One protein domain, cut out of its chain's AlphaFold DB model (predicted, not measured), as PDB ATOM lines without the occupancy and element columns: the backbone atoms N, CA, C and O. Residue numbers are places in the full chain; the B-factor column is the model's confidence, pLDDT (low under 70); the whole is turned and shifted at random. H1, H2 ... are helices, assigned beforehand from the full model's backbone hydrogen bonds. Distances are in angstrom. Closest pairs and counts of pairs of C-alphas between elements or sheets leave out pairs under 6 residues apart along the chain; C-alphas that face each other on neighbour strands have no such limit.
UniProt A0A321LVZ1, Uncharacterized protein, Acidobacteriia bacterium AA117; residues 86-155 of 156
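What this domain is: This is residues 86 to 155 of the 156 residues of an uncharacterized protein of Acidobacteriia bacterium AA117 (UniProt A0A321LVZ1). Three helices make an open, flat U with an empty middle: the long H1 and H3 are its two arms, and the shorter H2 joins them at one end. The 70 printed residues have three named helices, in the order H1, H2, H3, and no named strand; the class is all helix. The whole is only just loose, close to extended, with a radius of gyration of the C-alphas of 16.4 A and spans of 48 by 29 by 11 A.

How they stand to each other: H1, residues 86 to 108, and H2, residues 110 to 124, are close but not clearly touching, about perpendicular at 86 degrees; their closest C-alphas, of Leu 106 and Leu 113, are 7.4 A apart. H2 and H3, residues 130 to 153, are close but not clearly touching, at a steep tilt of 57 degrees, opposite ways; their closest C-alphas, of Leu 124 and Leu 130, are 6.3 A apart. H1 and H3 are apart. Every O i to N i+4 pair is within hydrogen-bond range in H1 and H3, and 9 of 11 in H2.

Where its parts are: H1 runs 32.6 A from C-alpha 86 at (70.416, 19.456, 25.851), H2 19.9 A, and H3 33.6 A to C-alpha 153 at (65.987, 16.048, 8.694).

The domain as a whole: The printed part has no cut, and both links are tight. The farthest C-alphas, of Pro 86 and Met 127, are 49.2 A apart. Mean pLDDT of the printed part is 70.3, with 37 residues under 70, among them 110 to 137.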
ATOM      1  N   PRO A  86      69.000  19.149  25.624       66.94
ATOM      2  CA  PRO A  86      70.416  19.456  25.851       66.94
ATOM      3  C   PRO A  86      71.384  18.523  25.110       66.94
ATOM      4  O   PRO A  86      72.487  18.950  24.774       66.94
ATOM      5  N   VAL A  87      70.986  17.283  24.804       75.19
ATOM      6  CA  VAL A  87      71.849  16.315  24.100       75.19
ATOM      7  C   VAL A  87      72.136  16.785  22.673       75.19
ATOM      8  O   VAL A  87      73.287  16.788  22.242       75.19
ATOM      9  N   VAL A  88      71.115  17.290  21.976       72.06
ATOM     10  CA  VAL A  88      71.260  17.822  20.609       72.06
ATOM     11  C   VAL A  88      72.137  19.081  20.585       72.06
ATOM     12  O   VAL A  88      72.875  19.320  19.630       72.06
ATOM     13  N   VAL A  89      72.085  19.902  21.638       70.50
ATOM     14  CA  VAL A  89      72.953  21.085  21.764       70.50
ATOM     15  C   VAL A  89      74.404  20.667  22.006       70.50
ATOM     16  O   VAL A  89      75.302  21.203  21.357       70.50
ATOM     17  N   ALA A  90      74.638  19.689  22.884       75.38
ATOM     18  CA  ALA A  90      75.976  19.176  23.170       75.38
ATOM     19  C   ALA A  90      76.650  18.587  21.921       75.38
ATOM     20  O   ALA A  90      77.818  18.876  21.664       75.38
ATOM     21  N   GLU A  91      75.907  17.838  21.104       79.62
ATOM     22  CA  GLU A  91      76.410  17.273  19.846       79.62
ATOM     23  C   GLU A  91      76.841  18.366  18.854       79.62
ATOM     24  O   GLU A  91      77.930  18.304  18.280       79.62
ATOM     25  N   LYS A  92      76.041  19.433  18.712       75.56
ATOM     26  CA  LYS A  92      76.381  20.579  17.851       75.56
ATOM     27  C   LYS A  92      77.618  21.327  18.340       75.56
ATOM     28  O   LYS A  92      78.459  21.715  17.530       75.56
ATOM     29  N   VAL A  93      77.743  21.525  19.652       76.88
ATOM     30  CA  VAL A  93      78.913  22.184  20.251       76.88
ATOM     31  C   VAL A  93      80.166  21.336  20.041       76.88
ATOM     32  O   VAL A  93      81.189  21.868  19.611       76.88
ATOM     33  N   ALA A  94      80.085  20.022  20.256       83.19
ATOM     34  CA  ALA A  94      81.194  19.108  20.006       83.19
ATOM     35  C   ALA A  94      81.638  19.139  18.533       83.19
ATOM     36  O   ALA A  94      82.827  19.291  18.259       83.19
ATOM     37  N   ALA A  95      80.694  19.085  17.585       85.06
ATOM     38  CA  ALA A  95      80.994  19.171  16.156       85.06
ATOM     39  C   ALA A  95      81.684  20.496  15.778       85.06
ATOM     40  O   ALA A  95      82.670  20.490  15.040       85.06
ATOM     41  N   MET A  96      81.220  21.625  16.326       80.62
ATOM     42  CA  MET A  96      81.842  22.937  16.112       80.62
ATOM     43  C   MET A  96      83.264  23.005  16.673       80.62
ATOM     44  O   MET A  96      84.161  23.507  15.998       80.62
ATOM     45  N   ILE A  97      83.496  22.475  17.877       85.06
ATOM     46  CA  ILE A  97      84.831  22.438  18.494       85.06
ATOM     47  C   ILE A  97      85.787  21.592  17.652       85.06
ATOM     48  O   ILE A  97      86.906  22.027  17.384       85.06
ATOM     49  N   ILE A  98      85.349  20.415  17.195       87.94
ATOM     50  CA  ILE A  98      86.158  19.537  16.339       87.94
ATOM     51  C   ILE A  98      86.514  20.249  15.031       87.94
ATOM     52  O   ILE A  98      87.678  20.255  14.634       87.94
ATOM     53  N   LEU A  99      85.543  20.898  14.381       85.81
ATOM     54  CA  LEU A  99      85.775  21.626  13.135       85.81
ATOM     55  C   LEU A  99      86.775  22.774  13.324       85.81
ATOM     56  O   LEU A  99      87.711  22.911  12.537       85.81
ATOM     57  N   LEU A 100      86.632  23.556  14.396       84.19
ATOM     58  CA  LEU A 100      87.574  24.625  14.730       84.19
ATOM     59  C   LEU A 100      88.976  24.084  15.031       84.19
ATOM     60  O   LEU A 100      89.956  24.659  14.561       84.19
ATOM     61  N   ALA A 101      89.084  22.968  15.757       84.94
ATOM     62  CA  ALA A 101      90.362  22.330  16.057       84.94
ATOM     63  C   ALA A 101      91.069  21.846  14.782       84.94
ATOM     64  O   ALA A 101      92.265  22.085  14.617       84.94
ATOM     65  N   VAL A 102      90.333  21.233  13.848       85.19
ATOM     66  CA  VAL A 102      90.873  20.816  12.545       85.19
ATOM     67  C   VAL A 102      91.368  22.025  11.752       85.19
ATOM     68  O   VAL A 102      92.493  22.008  11.256       85.19
ATOM     69  N   VAL A 103      90.578  23.100  11.668       81.75
ATOM     70  CA  VAL A 103      90.976  24.326  10.954       81.75
ATOM     71  C   VAL A 103      92.212  24.962  11.591       81.75
ATOM     72  O   VAL A 103      93.154  25.305  10.878       81.75
ATOM     73  N   ALA A 104      92.253  25.078  12.919       83.00
ATOM     74  CA  ALA A 104      93.402  25.622  13.639       83.00
ATOM     75  C   ALA A 104      94.668  24.789  13.401       83.00
ATOM     76  O   ALA A 104      95.737  25.345  13.145       83.00
ATOM     77  N   LEU A 105      94.546  23.461  13.408       84.31
ATOM     78  CA  LEU A 105      95.659  22.548  13.160       84.31
ATOM     79  C   LEU A 105      96.156  22.636  11.710       84.31
ATOM     80  O   LEU A 105      97.364  22.635  11.477       84.31
ATOM     81  N   LEU A 106      95.249  22.801  10.741       79.50
ATOM     82  CA  LEU A 106      95.600  23.051   9.340       79.50
ATOM     83  C   LEU A 106      96.311  24.394   9.150       79.50
ATOM     84  O   LEU A 106      97.248  24.469   8.358       79.50
ATOM     85  N   VAL A 107      95.888  25.443   9.864       81.94
ATOM     86  CA  VAL A 107      96.520  26.773   9.822       81.94
ATOM     87  C   VAL A 107      97.905  26.746  10.464       81.94
ATOM     88  O   VAL A 107      98.853  27.254   9.870       81.94
ATOM     89  N   TRP A 108      98.047  26.117  11.631       80.44
ATOM     90  CA  TRP A 108      99.342  25.976  12.300       80.44
ATOM     91  C   TRP A 108     100.312  25.196  11.420       80.44
ATOM     92  O   TRP A 108     101.448  25.608  11.189       80.44
ATOM     93  N   ARG A 109      99.852  24.072  10.874       79.88
ATOM     94  CA  ARG A 109     100.712  23.150  10.142       79.88
ATOM     95  C   ARG A 109     100.875  23.506   8.666       79.88
ATOM     96  O   ARG A 109     101.438  22.704   7.936       79.88
ATOM     97  N   ARG A 110     100.451  24.698   8.216       66.19
ATOM     98  CA  ARG A 110     100.514  25.148   6.805       66.19
ATOM     99  C   ARG A 110     101.857  24.859   6.122       66.19
ATOM    100  O   ARG A 110     101.853  24.447   4.965       66.19
ATOM    101  N   ALA A 111     102.976  25.061   6.823       65.81
ATOM    102  CA  ALA A 111     104.320  24.844   6.283       65.81
ATOM    103  C   ALA A 111     104.595  23.355   5.985       65.81
ATOM    104  O   ALA A 111     104.850  23.004   4.835       65.81
ATOM    105  N   ASP A 112     104.423  22.470   6.970       67.50
ATOM    106  CA  ASP A 112     104.539  21.013   6.786       67.50
ATOM    107  C   ASP A 112     103.467  20.455   5.840       67.50
ATOM    108  O   ASP A 112     103.714  19.511   5.090       67.50
ATOM    109  N   LEU A 113     102.263  21.035   5.869       62.56
ATOM    110  CA  LEU A 113     101.125  20.608   5.066       62.56
ATOM    111  C   LEU A 113     101.395  20.832   3.580       62.56
ATOM    112  O   LEU A 113     100.991  20.005   2.779       62.56
ATOM    113  N   SER A 114     102.096  21.908   3.206       63.47
ATOM    114  CA  SER A 114     102.495  22.145   1.814       63.47
ATOM    115  C   SER A 114     103.497  21.097   1.310       63.47
ATOM    116  O   SER A 114     103.343  20.580   0.202       63.47
ATOM    117  N   GLY A 115     104.458  20.704   2.156       65.88
ATOM    118  CA  GLY A 115     105.422  19.644   1.862       65.88
ATOM    119  C   GLY A 115     104.756  18.274   1.752       65.88
ATOM    120  O   GLY A 115     104.966  17.562   0.770       65.88
ATOM    121  N   TRP A 116     103.877  17.936   2.698       64.88
ATOM    122  CA  TRP A 116     103.106  16.694   2.673       64.88
ATOM    123  C   TRP A 116     102.077  16.656   1.530       64.88
ATOM    124  O   TRP A 116     101.964  15.639   0.857       64.88
ATOM    125  N   LEU A 117     101.375  17.759   1.227       65.50
ATOM    126  CA  LEU A 117     100.487  17.820   0.057       65.50
ATOM    127  C   LEU A 117     101.276  17.588  -1.225       65.50
ATOM    128  O   LEU A 117     100.797  16.860  -2.081       65.50
ATOM    129  N   SER A 118     102.469  18.168  -1.365       64.94
ATOM    130  CA  SER A 118     103.291  17.964  -2.562       64.94
ATOM    131  C   SER A 118     103.786  16.517  -2.696       64.94
ATOM    132  O   SER A 118     103.794  15.977  -3.802       64.94
ATOM    133  N   SER A 119     104.108  15.849  -1.580       65.81
ATOM    134  CA  SER A 119     104.539  14.446  -1.573       65.81
ATOM    135  C   SER A 119     103.390  13.448  -1.724       65.81
ATOM    136  O   SER A 119     103.619  12.334  -2.184       65.81
ATOM    137  N   VAL A 120     102.158  13.845  -1.396       65.12
ATOM    138  CA  VAL A 120     100.937  13.055  -1.617       65.12
ATOM    139  C   VAL A 120     100.349  13.307  -3.008       65.12
ATOM    140  O   VAL A 120      99.946  12.359  -3.676       65.12
ATOM    141  N   TRP A 121     100.331  14.552  -3.494       59.34
ATOM    142  CA  TRP A 121      99.823  14.909  -4.828       59.34
ATOM    143  C   TRP A 121     100.786  14.555  -5.962       59.34
ATOM    144  O   TRP A 121     100.325  14.250  -7.062       59.34
ATOM    145  N   GLY A 122     102.098  14.535  -5.710       64.12
ATOM    146  CA  GLY A 122     103.104  14.058  -6.665       64.12
ATOM    147  C   GLY A 122     102.785  12.658  -7.215       64.12
ATOM    148  O   GLY A 122     102.565  12.525  -8.419       64.12
ATOM    149  N   PRO A 123     102.664  11.617  -6.370       59.75
ATOM    150  CA  PRO A 123     102.282  10.276  -6.807       59.75
ATOM    151  C   PRO A 123     100.803  10.162  -7.207       59.75
ATOM    152  O   PRO A 123     100.475   9.333  -8.051       59.75
ATOM    153  N   LEU A 124      99.908  11.004  -6.678       54.78
ATOM    154  CA  LEU A 124      98.486  11.013  -7.052       54.78
ATOM    155  C   LEU A 124      98.238  11.485  -8.496       54.78
ATOM    156  O   LEU A 124      97.275  11.057  -9.128       54.78
ATOM    157  N   SER A 125      99.118  12.339  -9.026       57.97
ATOM    158  CA  SER A 125      99.078  12.790 -10.424       57.97
ATOM    159  C   SER A 125      99.466  11.700 -11.433       57.97
ATOM    160  O   SER A 125      99.196  11.838 -12.626       57.97
ATOM    161  N   SER A 126     100.051  10.587 -10.968       58.50
ATOM    162  CA  SER A 126     100.251   9.410 -11.809       58.50
ATOM    163  C   SER A 126      98.904   8.706 -12.035       58.50
ATOM    164  O   SER A 126      98.173   8.406 -11.090       58.50
ATOM    165  N   MET A 127      98.558   8.443 -13.301       55.53
ATOM    166  CA  MET A 127      97.244   7.933 -13.746       55.53
ATOM    167  C   MET A 127      96.756   6.638 -13.056       55.53
ATOM    168  O   MET A 127      95.604   6.256 -13.242       55.53
ATOM    169  N   ALA A 128      97.586   5.969 -12.248       58.44
ATOM    170  CA  ALA A 128      97.274   4.706 -11.583       58.44
ATOM    171  C   ALA A 128      96.496   4.840 -10.253       58.44
ATOM    172  O   ALA A 128      95.846   3.880  -9.845       58.44
ATOM    173  N   LEU A 129      96.534   5.995  -9.570       57.62
ATOM    174  CA  LEU A 129      95.935   6.163  -8.225       57.62
ATOM    175  C   LEU A 129      94.691   7.071  -8.189       57.62
ATOM    176  O   LEU A 129      93.987   7.117  -7.176       57.62
ATOM    177  N   LEU A 130      94.374   7.735  -9.307       58.53
ATOM    178  CA  LEU A 130      93.194   8.592  -9.480       58.53
ATOM    179  C   LEU A 130      91.859   7.941  -9.058       58.53
ATOM    180  O   LEU A 130      91.107   8.592  -8.329       58.53
ATOM    181  N   PRO A 131      91.534   6.685  -9.437       59.97
ATOM    182  CA  PRO A 131      90.237   6.114  -9.078       59.97
ATOM    183  C   PRO A 131      90.105   5.860  -7.569       59.97
ATOM    184  O   PRO A 131      89.059   6.155  -6.999       59.97
ATOM    185  N   GLY A 132      91.160   5.401  -6.886       62.66
ATOM    186  CA  GLY A 132      91.119   5.138  -5.439       62.66
ATOM    187  C   GLY A 132      90.910   6.404  -4.602       62.66
ATOM    188  O   GLY A 132      90.164   6.397  -3.622       62.66
ATOM    189  N   PHE A 133      91.504   7.520  -5.025       64.38
ATOM    190  CA  PHE A 133      91.351   8.804  -4.345       64.38
ATOM    191  C   PHE A 133      89.994   9.462  -4.610       64.38
ATOM    192  O   PHE A 133      89.391  10.010  -3.687       64.38
ATOM    193  N   LEU A 134      89.466   9.362  -5.835       64.12
ATOM    194  CA  LEU A 134      88.105   9.813  -6.140       64.12
ATOM    195  C   LEU A 134      87.062   9.024  -5.341       64.12
ATOM    196  O   LEU A 134      86.126   9.614  -4.813       64.12
ATOM    197  N   ILE A 135      87.257   7.714  -5.164       66.50
ATOM    198  CA  ILE A 135      86.371   6.881  -4.337       66.50
ATOM    199  C   ILE A 135      86.486   7.264  -2.855       66.50
ATOM    200  O   ILE A 135      85.468   7.407  -2.183       66.50
ATOM    201  N   GLY A 136      87.699   7.489  -2.338       68.25
ATOM    202  CA  GLY A 136      87.908   7.888  -0.940       68.25
ATOM    203  C   GLY A 136      87.344   9.274  -0.609       68.25
ATOM    204  O   GLY A 136      86.717   9.467   0.436       68.25
ATOM    205  N   THR A 137      87.511  10.236  -1.517       67.56
ATOM    206  CA  THR A 137      86.951  11.590  -1.375       67.56
ATOM    207  C   THR A 137      85.436  11.599  -1.552       67.56
ATOM    208  O   THR A 137      84.743  12.233  -0.762       67.56
ATOM    209  N   ALA A 138      84.890  10.835  -2.503       70.19
ATOM    210  CA  ALA A 138      83.446  10.677  -2.657       70.19
ATOM    211  C   ALA A 138      82.810   9.970  -1.450       70.19
ATOM    212  O   ALA A 138      81.750  10.392  -0.996       70.19
ATOM    213  N   ALA A 139      83.457   8.946  -0.884       69.94
ATOM    214  CA  ALA A 139      82.969   8.245   0.303       69.94
ATOM    215  C   ALA A 139      82.953   9.156   1.535       69.94
ATOM    216  O   ALA A 139      81.972   9.185   2.274       69.94
ATOM    217  N   THR A 140      84.001   9.954   1.736       69.38
ATOM    218  CA  THR A 140      84.035  10.932   2.832       69.38
ATOM    219  C   THR A 140      83.000  12.039   2.633       69.38
ATOM    220  O   THR A 140      82.255  12.325   3.566       69.38
ATOM    221  N   LEU A 141      82.848  12.591   1.425       75.94
ATOM    222  CA  LEU A 141      81.780  13.554   1.111       75.94
ATOM    223  C   LEU A 141      80.375  12.965   1.277       75.94
ATOM    224  O   LEU A 141      79.490  13.660   1.765       75.94
ATOM    225  N   ALA A 142      80.162  11.696   0.928       73.12
ATOM    226  CA  ALA A 142      78.887  11.011   1.119       73.12
ATOM    227  C   ALA A 142      78.576  10.781   2.606       73.12
ATOM    228  O   ALA A 142      77.430  10.942   3.019       73.12
ATOM    229  N   ILE A 143      79.586  10.469   3.424       74.12
ATOM    230  CA  ILE A 143      79.430  10.332   4.878       74.12
ATOM    231  C   ILE A 143      79.132  11.697   5.508       74.12
ATOM    232  O   ILE A 143      78.151  11.829   6.235       74.12
ATOM    233  N   PHE A 144      79.908  12.735   5.188       71.31
ATOM    234  CA  PHE A 144      79.673  14.086   5.709       71.31
ATOM    235  C   PHE A 144      78.347  14.682   5.215       71.31
ATOM    236  O   PHE A 144      77.624  15.301   5.994       71.31
ATOM    237  N   GLY A 145      77.987  14.453   3.951       73.31
ATOM    238  CA  GLY A 145      76.702  14.850   3.377       73.31
ATOM    239  C   GLY A 145      75.529  14.092   3.995       73.31
ATOM    240  O   GLY A 145      74.522  14.705   4.336       73.31
ATOM    241  N   GLY A 146      75.670  12.785   4.223       69.56
ATOM    242  CA  GLY A 146      74.675  11.965   4.913       69.56
ATOM    243  C   GLY A 146      74.447  12.415   6.354       69.56
ATOM    244  O   GLY A 146      73.302  12.543   6.779       69.56
ATOM    245  N   VAL A 147      75.519  12.747   7.079       71.00
ATOM    246  CA  VAL A 147      75.441  13.326   8.430       71.00
ATOM    247  C   VAL A 147      74.768  14.701   8.395       71.00
ATOM    248  O   VAL A 147      73.872  14.956   9.192       71.00
ATOM    249  N   ALA A 148      75.110  15.571   7.443       72.00
ATOM    250  CA  ALA A 148      74.469  16.879   7.304       72.00
ATOM    251  C   ALA A 148      72.966  16.769   6.985       72.00
ATOM    252  O   ALA A 148      72.155  17.476   7.583       72.00
ATOM    253  N   VAL A 149      72.575  15.853   6.093       73.31
ATOM    254  CA  VAL A 149      71.168  15.584   5.757       73.31
ATOM    255  C   VAL A 149      70.424  14.961   6.937       73.31
ATOM    256  O   VAL A 149      69.291  15.352   7.203       73.31
ATOM    257  N   TYR A 150      71.046  14.051   7.689       72.94
ATOM    258  CA  TYR A 150      70.467  13.488   8.912       72.94
ATOM    259  C   TYR A 150      70.201  14.578   9.959       72.94
ATOM    260  O   TYR A 150      69.111  14.648  10.522       72.94
ATOM    261  N   LEU A 151      71.158  15.488  10.150       67.62
ATOM    262  CA  LEU A 151      71.033  16.613  11.079       67.62
ATOM    263  C   LEU A 151      69.998  17.655  10.629       67.62
ATOM    264  O   LEU A 151      69.368  18.291  11.474       67.62
ATOM    265  N   LEU A 152      69.806  17.837   9.319       66.44
ATOM    266  CA  LEU A 152      68.764  18.708   8.771       66.44
ATOM    267  C   LEU A 152      67.378  18.069   8.855       66.44
ATOM    268  O   LEU A 152      66.423  18.756   9.192       66.44
ATOM    269  N   LYS A 153      67.263  16.763   8.608       62.47
ATOM    270  CA  LYS A 153      65.987  16.048   8.694       62.47
ATOM    271  C   LYS A 153      65.521  15.857  10.137       62.47
ATOM    272  O   LYS A 153      64.331  15.872  10.390       62.47
ATOM    273  N   ALA A 154      66.443  15.753  11.093       58.19
ATOM    274  CA  ALA A 154      66.125  15.763  12.524       58.19
ATOM    275  C   ALA A 154      65.619  17.131  13.039       58.19
ATOM    276  O   ALA A 154      65.296  17.263  14.218       58.19
ATOM    277  N   LYS A 155      65.615  18.165  12.185       47.66
ATOM    278  CA  LYS A 155      65.134  19.518  12.493       47.66
ATOM    279  C   LYS A 155      63.670  19.741  12.075       47.66
ATOM    280  O   LYS A 155      63.087  20.715  12.549       47.66
TER     281      LYS A 155